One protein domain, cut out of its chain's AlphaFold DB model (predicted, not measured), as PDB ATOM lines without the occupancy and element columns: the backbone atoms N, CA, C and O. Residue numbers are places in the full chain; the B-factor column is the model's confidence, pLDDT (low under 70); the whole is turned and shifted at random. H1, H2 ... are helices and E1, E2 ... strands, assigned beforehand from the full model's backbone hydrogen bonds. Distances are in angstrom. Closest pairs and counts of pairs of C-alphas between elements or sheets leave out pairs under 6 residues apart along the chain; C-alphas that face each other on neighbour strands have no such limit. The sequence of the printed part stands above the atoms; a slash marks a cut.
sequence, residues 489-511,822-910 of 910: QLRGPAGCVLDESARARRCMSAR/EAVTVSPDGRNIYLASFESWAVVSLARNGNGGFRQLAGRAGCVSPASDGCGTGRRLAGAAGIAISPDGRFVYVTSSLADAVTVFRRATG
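This is residues 489 to 511 and 822 to 910 of the 910 residues of the protein "PKD domain-containing protein" of Solirubrobacterales bacterium 67-14 (UniProt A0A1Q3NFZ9). Two strongly twisted sheets of five strands each make a loose sandwich, only partly face to face: they come closest where E3 and E4 of one sheet meet E8 of the other. The pair E1 and E2, with the small helix H1 beside the strands, lies at one end of the length, and E6 with the turn after E5 lies at the other. The printed part has 112 residues, in the order H1 and then E1 to E10; under half of them are in named elements, and the class is mostly strand. The mixed sheet runs E2 E1 E10 E9 E8; the other, branched at E5, is antiparallel. The whole is compact, with a radius of gyration of the C-alphas of 13.6 A, and its spans of 46 by 30 by 23 A make it only just elongated.

H1, residues 492 to 495, stands at the level of the first sheet, at a height over the sheet of 2.0 A. E1, residues 496 to 499, is parallel to E2, residues 508 to 510, with N 498 and O 508 at 2.8 A. E3, residues 822 to 826, and E4, residues 832 to 837, form a hairpin, with N 825 and O 834 at 2.9 A. E4 and E5, residues 842 to 848, form another, with N 837 and O 842 at 2.8 A. On the other side of E5 from E4 lie E6, residues 854 to 856, with N 847 and O 855 at 2.8 A, and E7, residues 863 to 865, with N 843 and O 864 at 2.9 A. E3 to E6 are a meander, each strand the antiparallel neighbour of the one before. E8, E9 and E10, residues 880 to 885, 891 to 896 and 901 to 907, are a second meander, with N 893 and O 884 at 2.8 A and N 903 and O 894 at 2.8 A. E10 is antiparallel to E1, with N 497 and O 902 at 2.9 A. Between the sheets, the closest C-alphas of E3 and E8 are those of Glu 822 and Ala 881, 5.4 A apart. H1 is too short for an O i to N i+4 pair; its one O i to N i+3 pair is within range.

H1 begins at C-alpha 492, (-6.504, -11.769, -11.437). E5 measures 18.8 A, E9 16.4 A and E4 16.1 A. E10, 19.1 A, ends at C-alpha 907, (4.476, 0.155, -16.259).

The C-alphas of Ser 501 and Asn 851 are the two farthest apart, 45.9 A. Residues 512 to 821 are not printed; C-alphas 511 and 822 are 23.9 A apart across this cut. The link from E7 to E8, 14 residues, is long. The pLDDT is under 70 at residues 502 to 505 and 910.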
ATOM      1  N   GLN A 489      -0.846  -3.043 -11.022       96.31
ATOM      2  CA  GLN A 489      -0.791  -4.490 -10.823       96.31
ATOM      3  C   GLN A 489      -1.654  -5.194 -11.876       96.31
ATOM      4  O   GLN A 489      -2.747  -4.714 -12.218       96.31
ATOM      5  N   LEU A 490      -1.177  -6.322 -12.408       96.25
ATOM      6  CA  LEU A 490      -1.982  -7.115 -13.335       96.25
ATOM      7  C   LEU A 490      -3.231  -7.679 -12.625       96.25
ATOM      8  O   LEU A 490      -3.295  -7.867 -11.406       96.25
ATOM      9  N   ARG A 491      -4.297  -7.886 -13.400       92.81
ATOM     10  CA  ARG A 491      -5.591  -8.340 -12.871       92.81
ATOM     11  C   ARG A 491      -5.601  -9.857 -12.694       92.81
ATOM     12  O   ARG A 491      -5.026 -10.569 -13.505       92.81
ATOM     13  N   GLY A 492      -6.322 -10.335 -11.678       91.19
ATOM     14  CA  GLY A 492      -6.504 -11.769 -11.437       91.19
ATOM     15  C   GLY A 492      -5.187 -12.521 -11.172       91.19
ATOM     16  O   GLY A 492      -4.230 -11.905 -10.696       91.19
ATOM     17  N   PRO A 493      -5.122 -13.823 -11.506       90.56
ATOM     18  CA  PRO A 493      -3.944 -14.661 -11.259       90.56
ATOM     19  C   PRO A 493      -2.646 -14.122 -11.869       90.56
ATOM     20  O   PRO A 493      -1.592 -14.255 -11.273       90.56
ATOM     21  N   ALA A 494      -2.721 -13.402 -12.992       94.12
ATOM     22  CA  ALA A 494      -1.565 -12.783 -13.645       94.12
ATOM     23  C   ALA A 494      -0.821 -11.736 -12.788       94.12
ATOM     24  O   ALA A 494       0.297 -11.361 -13.123       94.12
ATOM     25  N   GLY A 495      -1.451 -11.198 -11.739       94.50
ATOM     26  CA  GLY A 495      -0.886 -10.127 -10.911       94.50
ATOM     27  C   GLY A 495      -0.050 -10.574  -9.726       94.50
ATOM     28  O   GLY A 495       0.511  -9.702  -9.065       94.50
ATOM     29  N   CYS A 496      -0.011 -11.869  -9.428       95.00
ATOM     30  CA  CYS A 496       0.709 -12.403  -8.280       95.00
ATOM     31  C   CYS A 496       0.979 -13.900  -8.440       95.00
ATOM     32  O   CYS A 496       0.112 -14.645  -8.903       95.00
ATOM     33  N   VAL A 497       2.151 -14.315  -7.983       95.50
ATOM     34  CA  VAL A 497       2.516 -15.703  -7.701       95.50
ATOM     35  C   VAL A 497       2.708 -15.822  -6.193       95.50
ATOM     36  O   VAL A 497       3.250 -14.893  -5.599       95.50
ATOM     37  N   LEU A 498       2.223 -16.900  -5.588       93.69
ATOM     38  CA  LEU A 498       2.341 -17.193  -4.161       93.69
ATOM     39  C   LEU A 498       2.965 -18.561  -3.953       93.69
ATOM     40  O   LEU A 498       2.759 -19.444  -4.787       93.69
ATOM     41  N   ASP A 499       3.622 -18.736  -2.814       90.00
ATOM     42  CA  ASP A 499       3.981 -20.062  -2.338       90.00
ATOM     43  C   ASP A 499       2.737 -20.959  -2.194       90.00
ATOM     44  O   ASP A 499       1.644 -20.513  -1.815       90.00
ATOM     45  N   GLU A 500       2.883 -22.235  -2.536       82.75
ATOM     46  CA  GLU A 500       1.791 -23.208  -2.528       82.75
ATOM     47  C   GLU A 500       1.221 -23.490  -1.136       82.75
ATOM     48  O   GLU A 500       0.032 -23.822  -1.009       82.75
ATOM     49  N   SER A 501       2.018 -23.274  -0.089       74.31
ATOM     50  CA  SER A 501       1.566 -23.369   1.298       74.31
ATOM     51  C   SER A 501       0.586 -22.245   1.674       74.31
ATOM     52  O   SER A 501      -0.330 -22.460   2.473       74.31
ATOM     53  N   ALA A 502       0.669 -21.077   1.024       67.69
ATOM     54  CA  ALA A 502      -0.083 -19.865   1.363       67.69
ATOM     55  C   ALA A 502      -1.496 -19.769   0.729       67.69
ATOM     56  O   ALA A 502      -2.099 -18.688   0.723       67.69
ATOM     57  N   ARG A 503      -2.027 -20.875   0.165       59.56
ATOM     58  CA  ARG A 503      -3.311 -21.029  -0.574       59.56
ATOM     59  C   ARG A 503      -4.198 -19.773  -0.630       59.56
ATOM     60  O   ARG A 503      -4.977 -19.496   0.283       59.56
ATOM     61  N   ALA A 504      -4.209 -19.073  -1.770       63.88
ATOM     62  CA  ALA A 504      -5.117 -17.942  -1.982       63.88
ATOM     63  C   ALA A 504      -5.896 -17.995  -3.301       63.88
ATOM     64  O   ALA A 504      -5.344 -18.158  -4.389       63.88
ATOM     65  N   ARG A 505      -7.202 -17.704  -3.224       65.75
ATOM     66  CA  ARG A 505      -8.031 -17.443  -4.409       65.75
ATOM     67  C   ARG A 505      -7.455 -16.229  -5.166       65.75
ATOM     68  O   ARG A 505      -7.360 -15.149  -4.587       65.75
ATOM     69  N   ARG A 506      -7.193 -16.376  -6.477       83.69
ATOM     70  CA  ARG A 506      -6.826 -15.311  -7.456       83.69
ATOM     71  C   ARG A 506      -5.334 -14.938  -7.604       83.69
ATOM     72  O   ARG A 506      -5.067 -13.894  -8.205       83.69
ATOM     73  N   CYS A 507      -4.398 -15.763  -7.141       90.19
ATOM     74  CA  CYS A 507      -2.981 -15.721  -7.542       90.19
ATOM     75  C   CYS A 507      -2.581 -17.074  -8.147       90.19
ATOM     76  O   CYS A 507      -3.289 -18.061  -7.944       90.19
ATOM     77  N   MET A 508      -1.493 -17.110  -8.916       92.31
ATOM     78  CA  MET A 508      -0.869 -18.377  -9.315       92.31
ATOM     79  C   MET A 508      -0.094 -18.965  -8.131       92.31
ATOM     80  O   MET A 508       0.332 -18.215  -7.257       92.31
ATOM     81  N   SER A 509       0.053 -20.286  -8.102       91.62
ATOM     82  CA  SER A 509       0.817 -21.014  -7.082       91.62
ATOM     83  C   SER A 509       2.207 -21.347  -7.619       91.62
ATOM     84  O   SER A 509       2.341 -21.586  -8.822       91.62
ATOM     85  N   ALA A 510       3.208 -21.379  -6.749       93.06
ATOM     86  CA  ALA A 510       4.565 -21.818  -7.044       93.06
ATOM     87  C   ALA A 510       5.190 -22.512  -5.828       93.06
ATOM     88  O   ALA A 510       4.770 -22.286  -4.700       93.06
ATOM     89  N   ARG A 511       6.198 -23.340  -6.084       92.75
ATOM     90  CA  ARG A 511       7.089 -23.937  -5.082       92.75
ATOM     91  C   ARG A 511       8.297 -23.041  -4.831       92.75
ATOM     92  O   ARG A 511       8.642 -22.242  -5.711       92.75
ATOM     93  N   GLU A 822      13.499  -0.890   1.039       92.88
ATOM     94  CA  GLU A 822      14.439  -2.019   1.015       92.88
ATOM     95  C   GLU A 822      15.178  -2.163  -0.303       92.88
ATOM     96  O   GLU A 822      16.391  -2.294  -0.318       92.88
ATOM     97  N   ALA A 823      14.486  -2.043  -1.434       95.12
ATOM     98  CA  ALA A 823      15.137  -2.170  -2.731       95.12
ATOM     99  C   ALA A 823      14.801  -1.014  -3.662       95.12
ATOM    100  O   ALA A 823      13.744  -0.381  -3.576       95.12
ATOM    101  N   VAL A 824      15.711  -0.765  -4.598       97.00
ATOM    102  CA  VAL A 824      15.604   0.275  -5.617       97.00
ATOM    103  C   VAL A 824      15.992  -0.283  -6.982       97.00
ATOM    104  O   VAL A 824      16.959  -1.019  -7.116       97.00
ATOM    105  N   THR A 825      15.248   0.096  -8.021       97.25
ATOM    106  CA  THR A 825      15.631  -0.163  -9.416       97.25
ATOM    107  C   THR A 825      15.333   1.046 -10.298       97.25
ATOM    108  O   THR A 825      14.365   1.788 -10.071       97.25
ATOM    109  N   VAL A 826      16.155   1.264 -11.325       96.94
ATOM    110  CA  VAL A 826      15.975   2.341 -12.307       96.94
ATOM    111  C   VAL A 826      15.512   1.749 -13.632       96.94
ATOM    112  O   VAL A 826      16.041   0.757 -14.122       96.94
ATOM    113  N   SER A 827      14.517   2.375 -14.265       95.38
ATOM    114  CA  SER A 827      14.040   1.892 -15.558       95.38
ATOM    115  C   SER A 827      15.138   1.965 -16.632       95.38
ATOM    116  O   SER A 827      15.856   2.964 -16.672       95.38
ATOM    117  N   PRO A 828      15.225   1.003 -17.578       87.50
ATOM    118  CA  PRO A 828      16.277   0.980 -18.608       87.50
ATOM    119  C   PRO A 828      16.341   2.250 -19.469       87.50
ATOM    120  O   PRO A 828      17.370   2.613 -20.030       87.50
ATOM    121  N   ASP A 829      15.223   2.969 -19.579       85.69
ATOM    122  CA  ASP A 829      15.140   4.234 -20.299       85.69
ATOM    123  C   ASP A 829      15.644   5.454 -19.495       85.69
ATOM    124  O   ASP A 829      15.628   6.568 -20.040       85.69
ATOM    125  N   GLY A 830      16.049   5.252 -18.238       89.81
ATOM    126  CA  GLY A 830      16.566   6.240 -17.293       89.81
ATOM    127  C   GLY A 830      15.533   7.247 -16.783       89.81
ATOM    128  O   GLY A 830      15.916   8.330 -16.337       89.81
ATOM    129  N   ARG A 831      14.226   6.970 -16.916       90.06
ATOM    130  CA  ARG A 831      13.155   7.946 -16.620       90.06
ATOM    131  C   ARG A 831      12.446   7.751 -15.294       90.06
ATOM    132  O   ARG A 831      11.857   8.714 -14.802       90.06
ATOM    133  N   ASN A 832      12.445   6.548 -14.742       95.44
ATOM    134  CA  ASN A 832      11.724   6.235 -13.519       95.44
ATOM    135  C   ASN A 832      12.601   5.462 -12.548       95.44
ATOM    136  O   ASN A 832      13.497   4.734 -12.959       95.44
ATOM    137  N   ILE A 833      12.311   5.649 -11.268       97.81
ATOM    138  CA  ILE A 833      12.921   4.910 -10.167       97.81
ATOM    139  C   ILE A 833      11.767   4.251  -9.424       97.81
ATOM    140  O   ILE A 833      10.736   4.901  -9.201       97.81
ATOM    141  N   TYR A 834      11.931   2.980  -9.088       98.19
ATOM    142  CA  TYR A 834      10.959   2.203  -8.337       98.19
ATOM    143  C   TYR A 834      11.581   1.711  -7.051       98.19
ATOM    144  O   TYR A 834      12.730   1.277  -7.075       98.19
ATOM    145  N   LEU A 835      10.819   1.790  -5.965       97.25
ATOM    146  CA  LEU A 835      11.251   1.330  -4.651       97.25
ATOM    147  C   LEU A 835      10.267   0.295  -4.127       97.25
ATOM    148  O   LEU A 835       9.060   0.482  -4.304       97.25
ATOM    149  N   ALA A 836      10.774  -0.743  -3.475       96.00
ATOM    150  CA  ALA A 836       9.990  -1.585  -2.580       96.00
ATOM    151  C   ALA A 836      10.153  -1.049  -1.151       96.00
ATOM    152  O   ALA A 836      11.268  -0.742  -0.732       96.00
ATOM    153  N   SER A 837       9.044  -0.862  -0.438       94.50
ATOM    154  CA  SER A 837       9.025  -0.336   0.928       94.50
ATOM    155  C   SER A 837       8.348  -1.322   1.859       94.50
ATOM    156  O   SER A 837       7.154  -1.606   1.707       94.50
ATOM    157  N   PHE A 838       9.146  -1.842   2.787       92.44
ATOM    158  CA  PHE A 838       8.850  -3.029   3.565       92.44
ATOM    159  C   PHE A 838       7.755  -2.794   4.585       92.44
ATOM    160  O   PHE A 838       6.804  -3.561   4.602       92.44
ATOM    161  N   GLU A 839       7.826  -1.727   5.381       91.50
ATOM    162  CA  GLU A 839       6.823  -1.451   6.422       91.50
ATOM    163  C   GLU A 839       5.533  -0.874   5.829       91.50
ATOM    164  O   GLU A 839       4.426  -1.281   6.174       91.50
ATOM    165  N   SER A 840       5.652   0.007   4.831       92.44
ATOM    166  CA  SER A 840       4.477   0.560   4.142       92.44
ATOM    167  C   SER A 840       3.782  -0.434   3.191       92.44
ATOM    168  O   SER A 840       2.771  -0.088   2.566       92.44
ATOM    169  N   TRP A 841       4.325  -1.643   3.004       94.88
ATOM    170  CA  TRP A 841       3.835  -2.642   2.039       94.88
ATOM    171  C   TRP A 841       3.629  -2.050   0.640       94.88
ATOM    172  O   TRP A 841       2.621  -2.295  -0.034       94.88
ATOM    173  N   ALA A 842       4.545  -1.175   0.227       96.25
ATOM    174  CA  ALA A 842       4.327  -0.263  -0.884       96.25
ATOM    175  C   ALA A 842       5.365  -0.431  -1.989       96.25
ATOM    176  O   ALA A 842       6.527  -0.745  -1.755       96.25
ATOM    177  N   VAL A 843       4.937  -0.142  -3.217       97.62
ATOM    178  CA  VAL A 843       5.828   0.057  -4.361       97.62
ATOM    179  C   VAL A 843       5.746   1.510  -4.788       97.62
ATOM    180  O   VAL A 843       4.719   1.954  -5.311       97.62
ATOM    181  N   VAL A 844       6.818   2.263  -4.573       97.81
ATOM    182  CA  VAL A 844       6.879   3.704  -4.841       97.81
ATOM    183  C   VAL A 844       7.354   3.961  -6.267       97.81
ATOM    184  O   VAL A 844       8.277   3.323  -6.758       97.81
ATOM    185  N   SER A 845       6.718   4.911  -6.955       97.56
ATOM    186  CA  SER A 845       7.030   5.300  -8.334       97.56
ATOM    187  C   SER A 845       7.515   6.744  -8.404       97.56
ATOM    188  O   SER A 845       6.777   7.694  -8.109       97.56
ATOM    189  N   LEU A 846       8.751   6.928  -8.862       96.62
ATOM    190  CA  LEU A 846       9.391   8.233  -8.997       96.62
ATOM    191  C   LEU A 846       9.653   8.556 -10.471       96.62
ATOM    192  O   LEU A 846       9.982   7.690 -11.280       96.62
ATOM    193  N   ALA A 847       9.535   9.832 -10.831       93.88
ATOM    194  CA  ALA A 847      10.034  10.365 -12.094       93.88
ATOM    195  C   ALA A 847      11.443  10.931 -11.893       93.88
ATOM    196  O   ALA A 847      11.619  11.858 -11.096       93.88
ATOM    197  N   ARG A 848      12.417  10.405 -12.640       91.31
ATOM    198  CA  ARG A 848      13.804  10.884 -12.695       91.31
ATOM    199  C   ARG A 848      13.920  12.088 -13.635       91.31
ATOM    200  O   ARG A 848      13.302  12.154 -14.699       91.31
ATOM    201  N   ASN A 849      14.723  13.058 -13.229       83.88
ATOM    202  CA  ASN A 849      15.117  14.235 -13.990       83.88
ATOM    203  C   ASN A 849      16.489  13.982 -14.634       83.88
ATOM    204  O   ASN A 849      17.282  13.201 -14.121       83.88
ATOM    205  N   GLY A 850      16.814  14.695 -15.715       70.75
ATOM    206  CA  GLY A 850      18.075  14.492 -16.448       70.75
ATOM    207  C   GLY A 850      19.359  14.853 -15.689       70.75
ATOM    208  O   GLY A 850      20.430  14.644 -16.227       70.75
ATOM    209  N   ASN A 851      19.260  15.403 -14.477       75.25
ATOM    210  CA  ASN A 851      20.400  15.705 -13.610       75.25
ATOM    211  C   ASN A 851      20.519  14.723 -12.430       75.25
ATOM    212  O   ASN A 851      21.063  15.106 -11.401       75.25
ATOM    213  N   GLY A 852      19.867  13.557 -12.482       81.88
ATOM    214  CA  GLY A 852      19.853  12.575 -11.389       81.88
ATOM    215  C   GLY A 852      18.797  12.808 -10.303       81.88
ATOM    216  O   GLY A 852      18.518  11.926  -9.499       81.88
ATOM    217  N   GLY A 853      18.150  13.976 -10.264       89.19
ATOM    218  CA  GLY A 853      17.139  14.279  -9.246       89.19
ATOM    219  C   GLY A 853      15.837  13.565  -9.561       89.19
ATOM    220  O   GLY A 853      15.635  13.113 -10.682       89.19
ATOM    221  N   PHE A 854      14.901  13.517  -8.623       94.00
ATOM    222  CA  PHE A 854      13.633  12.831  -8.872       94.00
ATOM    223  C   PHE A 854      12.451  13.530  -8.212       94.00
ATOM    224  O   PHE A 854      12.586  14.584  -7.588       94.00
ATOM    225  N   ARG A 855      11.245  13.003  -8.404       93.12
ATOM    226  CA  ARG A 855      10.032  13.389  -7.674       93.12
ATOM    227  C   ARG A 855       9.049  12.229  -7.719       93.12
ATOM    228  O   ARG A 855       8.863  11.661  -8.793       93.12
ATOM    229  N   GLN A 856       8.374  11.948  -6.609       94.44
ATOM    230  CA  GLN A 856       7.270  10.993  -6.604       94.44
ATOM    231  C   GLN A 856       6.172  11.408  -7.596       94.44
ATOM    232  O   GLN A 856       5.889  12.602  -7.776       94.44
ATOM    233  N   LEU A 857       5.589  10.434  -8.299       93.69
ATOM    234  CA  LEU A 857       4.421  10.702  -9.137       93.69
ATOM    235  C   LEU A 857       3.250  11.177  -8.259       93.69
ATOM    236  O   LEU A 857       3.176  10.883  -7.073       93.69
ATOM    237  N   ALA A 858       2.351  11.980  -8.826       88.50
ATOM    238  CA  ALA A 858       1.310  12.634  -8.037       88.50
ATOM    239  C   ALA A 858       0.147  11.684  -7.696       88.50
ATOM    240  O   ALA A 858      -0.308  10.921  -8.554       88.50
ATOM    241  N   GLY A 859      -0.381  11.810  -6.475       88.19
ATOM    242  CA  GLY A 859      -1.543  11.058  -5.994       88.19
ATOM    243  C   GLY A 859      -1.328   9.545  -6.044       88.19
ATOM    244  O   GLY A 859      -0.211   9.061  -5.884       88.19
ATOM    245  N   ARG A 860      -2.390   8.798  -6.371       90.00
ATOM    246  CA  ARG A 860      -2.381   7.323  -6.430       90.00
ATOM    247  C   ARG A 860      -1.432   6.712  -7.471       90.00
ATOM    248  O   ARG A 860      -1.286   5.500  -7.515       90.00
ATOM    249  N   ALA A 861      -0.816   7.520  -8.338       91.88
ATOM    250  CA  ALA A 861       0.222   7.054  -9.258       91.88
ATOM    251  C   ALA A 861       1.621   7.024  -8.615       91.88
ATOM    252  O   ALA A 861       2.531   6.440  -9.195       91.88
ATOM    253  N   GLY A 862       1.798   7.690  -7.468       92.94
ATOM    254  CA  GLY A 862       3.061   7.808  -6.732       92.94
ATOM    255  C   GLY A 862       3.476   6.564  -5.967       92.94
ATOM    256  O   GLY A 862       4.661   6.396  -5.697       92.94
ATOM    257  N   CYS A 863       2.524   5.700  -5.639       96.50
ATOM    258  CA  CYS A 863       2.762   4.443  -4.949       96.50
ATOM    259  C   CYS A 863       1.581   3.491  -5.145       96.50
ATOM    260  O   CYS A 863       0.459   3.933  -5.410       96.50
ATOM    261  N   VAL A 864       1.832   2.194  -4.986       96.94
ATOM    262  CA  VAL A 864       0.809   1.148  -4.908       96.94
ATOM    263  C   VAL A 864       0.993   0.390  -3.597       96.94
ATOM    264  O   VAL A 864       2.090  -0.089  -3.350       96.94
ATOM    265  N   SER A 865      -0.049   0.292  -2.771       95.88
ATOM    266  CA  SER A 865      -0.025  -0.383  -1.463       95.88
ATOM    267  C   SER A 865      -1.406  -0.989  -1.153       95.88
ATOM    268  O   SER A 865      -2.418  -0.489  -1.667       95.88
ATOM    269  N   PRO A 866      -1.494  -2.088  -0.380       90.31
ATOM    270  CA  PRO A 866      -2.758  -2.591   0.145       90.31
ATOM    271  C   PRO A 866      -3.253  -1.801   1.367       90.31
ATOM    272  O   PRO A 866      -4.443  -1.885   1.663       90.31
ATOM    273  N   ALA A 867      -2.376  -1.062   2.058       84.38
ATOM    274  CA  ALA A 867      -2.660  -0.489   3.377       84.38
ATOM    275  C   ALA A 867      -2.355   1.017   3.507       84.38
ATOM    276  O   ALA A 867      -2.929   1.665   4.375       84.38
ATOM    277  N   SER A 868      -1.498   1.598   2.660       84.56
ATOM    278  CA  SER A 868      -1.092   3.004   2.807       84.56
ATOM    279  C   SER A 868      -2.071   3.997   2.180       84.56
ATOM    280  O   SER A 868      -2.380   3.938   0.981       84.56
ATOM    281  N   ASP A 869      -2.454   5.001   2.966       79.00
ATOM    282  CA  ASP A 869      -3.257   6.129   2.506       79.00
ATOM    283  C   ASP A 869      -2.547   6.947   1.415       79.00
ATOM    284  O   ASP A 869      -1.331   7.138   1.393       79.00
ATOM    285  N   GLY A 870      -3.324   7.432   0.444       83.75
ATOM    286  CA  GLY A 870      -2.808   8.199  -0.694       83.75
ATOM    287  C   GLY A 870      -2.164   7.363  -1.812       83.75
ATOM    288  O   GLY A 870      -1.923   7.910  -2.895       83.75
ATOM    289  N   CYS A 871      -1.959   6.057  -1.611       92.06
ATOM    290  CA  CYS A 871      -1.487   5.132  -2.642       92.06
ATOM    291  C   CYS A 871      -2.627   4.548  -3.496       92.06
ATOM    292  O   CYS A 871      -3.809   4.564  -3.143       92.06
ATOM    293  N   GLY A 872      -2.278   4.065  -4.688       92.31
ATOM    294  CA  GLY A 872      -3.148   3.199  -5.479       92.31
ATOM    295  C   GLY A 872      -3.267   1.810  -4.850       92.31
ATOM    296  O   GLY A 872      -2.388   1.379  -4.116       92.31
ATOM    297  N   THR A 873      -4.346   1.091  -5.159       91.69
ATOM    298  CA  THR A 873      -4.612  -0.227  -4.566       91.69
ATOM    299  C   THR A 873      -3.714  -1.315  -5.154       91.69
ATOM    300  O   THR A 873      -3.713  -1.527  -6.372       91.69
ATOM    301  N   GLY A 874      -3.007  -2.033  -4.282       91.81
ATOM    302  CA  GLY A 874      -2.276  -3.267  -4.584       91.81
ATOM    303  C   GLY A 874      -2.735  -4.437  -3.713       91.81
ATOM    304  O   GLY A 874      -3.508  -4.261  -2.777       91.81
ATOM    305  N   ARG A 875      -2.264  -5.646  -4.024       93.31
ATOM    306  CA  ARG A 875      -2.385  -6.839  -3.168       93.31
ATOM    307  C   ARG A 875      -1.074  -7.619  -3.173       93.31
ATOM    308  O   ARG A 875      -0.387  -7.586  -4.190       93.31
ATOM    309  N   ARG A 876      -0.823  -8.382  -2.099       93.00
ATOM    310  CA  ARG A 876       0.368  -9.243  -1.919       93.00
ATOM    311  C   ARG A 876       1.683  -8.462  -1.928       93.00
ATOM    312  O   ARG A 876       2.595  -8.778  -2.673       93.00
ATOM    313  N   LEU A 877       1.715  -7.408  -1.115       94.44
ATOM    314  CA  LEU A 877       2.886  -6.550  -0.921       94.44
ATOM    315  C   LEU A 877       3.327  -6.482   0.549       94.44
ATOM    316  O   LEU A 877       4.090  -5.593   0.904       94.44
ATOM    317  N   ALA A 878       2.811  -7.369   1.410       93.12
ATOM    318  CA  ALA A 878       3.237  -7.398   2.807       93.12
ATOM    319  C   ALA A 878       4.724  -7.775   2.866       93.12
ATOM    320  O   ALA A 878       5.106  -8.799   2.301       93.12
ATOM    321  N   GLY A 879       5.546  -6.925   3.486       91.50
ATOM    322  CA  GLY A 879       7.006  -7.059   3.478       91.50
ATOM    323  C   GLY A 879       7.630  -6.923   2.086       91.50
ATOM    324  O   GLY A 879       8.435  -7.760   1.695       91.50
ATOM    325  N   ALA A 880       7.220  -5.933   1.283       94.38
ATOM    326  CA  ALA A 880       7.820  -5.700  -0.034       94.38
ATOM    327  C   ALA A 880       9.337  -5.455   0.091       94.38
ATOM    328  O   ALA A 880       9.741  -4.426   0.631       94.38
ATOM    329  N   ALA A 881      10.145  -6.382  -0.432       91.38
ATOM    330  CA  ALA A 881      11.586  -6.447  -0.184       91.38
ATOM    331  C   ALA A 881      12.392  -6.263  -1.477       91.38
ATOM    332  O   ALA A 881      12.950  -5.195  -1.702       91.38
ATOM    333  N   GLY A 882      12.381  -7.244  -2.386       94.12
ATOM    334  CA  GLY A 882      13.110  -7.195  -3.656       94.12
ATOM    335  C   GLY A 882      12.320  -6.541  -4.792       94.12
ATOM    336  O   GLY A 882      11.094  -6.651  -4.874       94.12
ATOM    337  N   ILE A 883      13.017  -5.890  -5.731       96.75
ATOM    338  CA  ILE A 883      12.405  -5.289  -6.926       96.75
ATOM    339  C   ILE A 883      13.282  -5.448  -8.169       96.75
ATOM    340  O   ILE A 883      14.473  -5.163  -8.146       96.75
ATOM    341  N   ALA A 884      12.672  -5.833  -9.291       97.44
ATOM    342  CA  ALA A 884      13.333  -5.883 -10.592       97.44
ATOM    343  C   ALA A 884      12.430  -5.354 -11.707       97.44
ATOM    344  O   ALA A 884      11.203  -5.484 -11.674       97.44
ATOM    345  N   ILE A 885      13.040  -4.778 -12.740       97.38
ATOM    346  CA  ILE A 885      12.347  -4.323 -13.947       97.38
ATOM    347  C   ILE A 885      12.793  -5.141 -15.158       97.38
ATOM    348  O   ILE A 885      13.961  -5.487 -15.305       97.38
ATOM    349  N   SER A 886      11.857  -5.455 -16.052       96.69
ATOM    350  CA  SER A 886      12.185  -6.166 -17.285       96.69
ATOM    351  C   SER A 886      13.113  -5.337 -18.191       96.69
ATOM    352  O   SER A 886      12.971  -4.113 -18.232       96.69
ATOM    353  N   PRO A 887      13.993  -5.971 -18.998       90.94
ATOM    354  CA  PRO A 887      14.923  -5.257 -19.887       90.94
ATOM    355  C   PRO A 887      14.251  -4.299 -20.885       90.94
ATOM    356  O   PRO A 887      14.811  -3.277 -21.270       90.94
ATOM    357  N   ASP A 888      13.009  -4.591 -21.284       88.00
ATOM    358  CA  ASP A 888      12.195  -3.720 -22.144       88.00
ATOM    359  C   ASP A 888      11.535  -2.540 -21.399       88.00
ATOM    360  O   ASP A 888      10.863  -1.705 -22.010       88.00
ATOM    361  N   GLY A 889      11.690  -2.476 -20.075       94.06
ATOM    362  CA  GLY A 889      11.145  -1.444 -19.202       94.06
ATOM    363  C   GLY A 889       9.619  -1.442 -19.107       94.06
ATOM    364  O   GLY A 889       9.042  -0.395 -18.805       94.06
ATOM    365  N   ARG A 890       8.939  -2.552 -19.425       94.75
ATOM    366  CA  ARG A 890       7.465  -2.619 -19.463       94.75
ATOM    367  C   ARG A 890       6.825  -3.190 -18.204       94.75
ATOM    368  O   ARG A 890       5.657  -2.878 -17.951       94.75
ATOM    369  N   PHE A 891       7.541  -4.012 -17.445       97.94
ATOM    370  CA  PHE A 891       7.000  -4.713 -16.284       97.94
ATOM    371  C   PHE A 891       7.950  -4.640 -15.098       97.94
ATOM    372  O   PHE A 891       9.160  -4.733 -15.277       97.94
ATOM    373  N   VAL A 892       7.381  -4.463 -13.909       98.38
ATOM    374  CA  VAL A 892       8.100  -4.435 -12.630       98.38
ATOM    375  C   VAL A 892       7.617  -5.613 -11.793       98.38
ATOM    376  O   VAL A 892       6.412  -5.872 -11.735       98.38
ATOM    377  N   TYR A 893       8.560  -6.311 -11.178       98.31
ATOM    378  CA  TYR A 893       8.370  -7.496 -10.353       98.31
ATOM    379  C   TYR A 893       8.850  -7.179  -8.948       98.31
ATOM    380  O   TYR A 893       9.918  -6.593  -8.795       98.31
ATOM    381  N   VAL A 894       8.050  -7.526  -7.947       97.69
ATOM    382  CA  VAL A 894       8.340  -7.216  -6.543       97.69
ATOM    383  C   VAL A 894       8.171  -8.479  -5.725       97.69
ATOM    384  O   VAL A 894       7.100  -9.082  -5.798       97.69
ATOM    385  N   THR A 895       9.197  -8.872  -4.977       96.62
ATOM    386  CA  THR A 895       9.069  -9.933  -3.973       96.62
ATOM    387  C   THR A 895       8.509  -9.342  -2.684       96.62
ATOM    388  O   THR A 895       8.621  -8.143  -2.412       96.62
ATOM    389  N   SER A 896       7.801 -10.150  -1.911       94.25
ATOM    390  CA  SER A 896       7.161  -9.720  -0.672       94.25
ATOM    391  C   SER A 896       7.298 -10.837   0.342       94.25
ATOM    392  O   SER A 896       6.610 -11.850   0.213       94.25
ATOM    393  N   SER A 897       8.212 -10.655   1.293       91.62
ATOM    394  CA  SER A 897       8.675 -11.713   2.190       91.62
ATOM    395  C   SER A 897       7.554 -12.208   3.098       91.62
ATOM    396  O   SER A 897       7.254 -13.390   3.102       91.62
ATOM    397  N   LEU A 898       6.826 -11.301   3.756       91.44
ATOM    398  CA  LEU A 898       5.715 -11.650   4.654       91.44
ATOM    399  C   LEU A 898       4.465 -12.163   3.921       91.44
ATOM    400  O   LEU A 898       3.519 -12.635   4.550       91.44
ATOM    401  N   ALA A 899       4.400 -11.982   2.602       91.75
ATOM    402  CA  ALA A 899       3.295 -12.461   1.778       91.75
ATOM    403  C   ALA A 899       3.625 -13.749   1.017       91.75
ATOM    404  O   ALA A 899       2.734 -14.223   0.306       91.75
ATOM    405  N   ASP A 900       4.869 -14.235   1.096       94.06
ATOM    406  CA  ASP A 900       5.401 -15.345   0.298       94.06
ATOM    407  C   ASP A 900       5.047 -15.199  -1.189       94.06
ATOM    408  O   ASP A 900       4.437 -16.076  -1.810       94.06
ATOM    409  N   ALA A 901       5.307 -14.008  -1.746       94.44
ATOM    410  CA  ALA A 901       4.746 -13.608  -3.035       94.44
ATOM    411  C   ALA A 901       5.728 -12.919  -3.982       94.44
ATOM    412  O   ALA A 901       6.584 -12.139  -3.570       94.44
ATOM    413  N   VAL A 902       5.468 -13.076  -5.283       96.94
ATOM    414  CA  VAL A 902       5.961 -12.183  -6.341       96.94
ATOM    415  C   VAL A 902       4.784 -11.466  -6.984       96.94
ATOM    416  O   VAL A 902       3.904 -12.084  -7.587       96.94
ATOM    417  N   THR A 903       4.782 -10.140  -6.916       97.19
ATOM    418  CA  THR A 903       3.747  -9.288  -7.499       97.19
ATOM    419  C   THR A 903       4.196  -8.682  -8.827       97.19
ATOM    420  O   THR A 903       5.312  -8.181  -8.958       97.19
ATOM    421  N   VAL A 904       3.302  -8.691  -9.826       98.19
ATOM    422  CA  VAL A 904       3.595  -8.236 -11.196       98.19
ATOM    423  C   VAL A 904       2.842  -6.954 -11.538       98.19
ATOM    424  O   VAL A 904       1.604  -6.894 -11.521       98.19
ATOM    425  N   PHE A 905       3.590  -5.933 -11.949       98.19
ATOM    426  CA  PHE A 905       3.073  -4.638 -12.371       98.19
ATOM    427  C   PHE A 905       3.359  -4.367 -13.838       98.19
ATOM    428  O   PHE A 905       4.467  -4.569 -14.329       98.19
ATOM    429  N   ARG A 906       2.377  -3.794 -14.532       96.94
ATOM    430  CA  ARG A 906       2.599  -3.137 -15.818       96.94
ATOM    431  C   ARG A 906       2.973  -1.681 -15.584       96.94
ATOM    432  O   ARG A 906       2.234  -0.950 -14.919       96.94
ATOM    433  N   ARG A 907       4.067  -1.247 -16.205       94.69
ATOM    434  CA  ARG A 907       4.476   0.155 -16.259       94.69
ATOM    435  C   ARG A 907       3.707   0.885 -17.358       94.69
ATOM    436  O   ARG A 907       3.650   0.436 -18.505       94.69
ATOM    437  N   ALA A 908       3.096   2.014 -17.015       89.25
ATOM    438  CA  ALA A 908       2.479   2.899 -17.991       89.25
ATOM    439  C   ALA A 908       3.561   3.630 -18.799       89.25
ATOM    440  O   ALA A 908       4.446   4.254 -18.223       89.25
ATOM    441  N   THR A 909       3.476   3.568 -20.126       71.81
ATOM    442  CA  THR A 909       4.361   4.299 -21.045       71.81
ATOM    443  C   THR A 909       3.597   5.478 -21.641       71.81
ATOM    444  O   THR A 909       2.522   5.276 -22.216       71.81
ATOM    445  N   GLY A 910       4.112   6.692 -21.449       56.12
ATOM    446  CA  GLY A 910       3.488   7.949 -21.889       56.12
ATOM    447  C   GLY A 910       3.725   8.340 -23.341       56.12
ATOM    448  O   GLY A 910       4.747   7.918 -23.926       56.12
TER     449      GLY A 910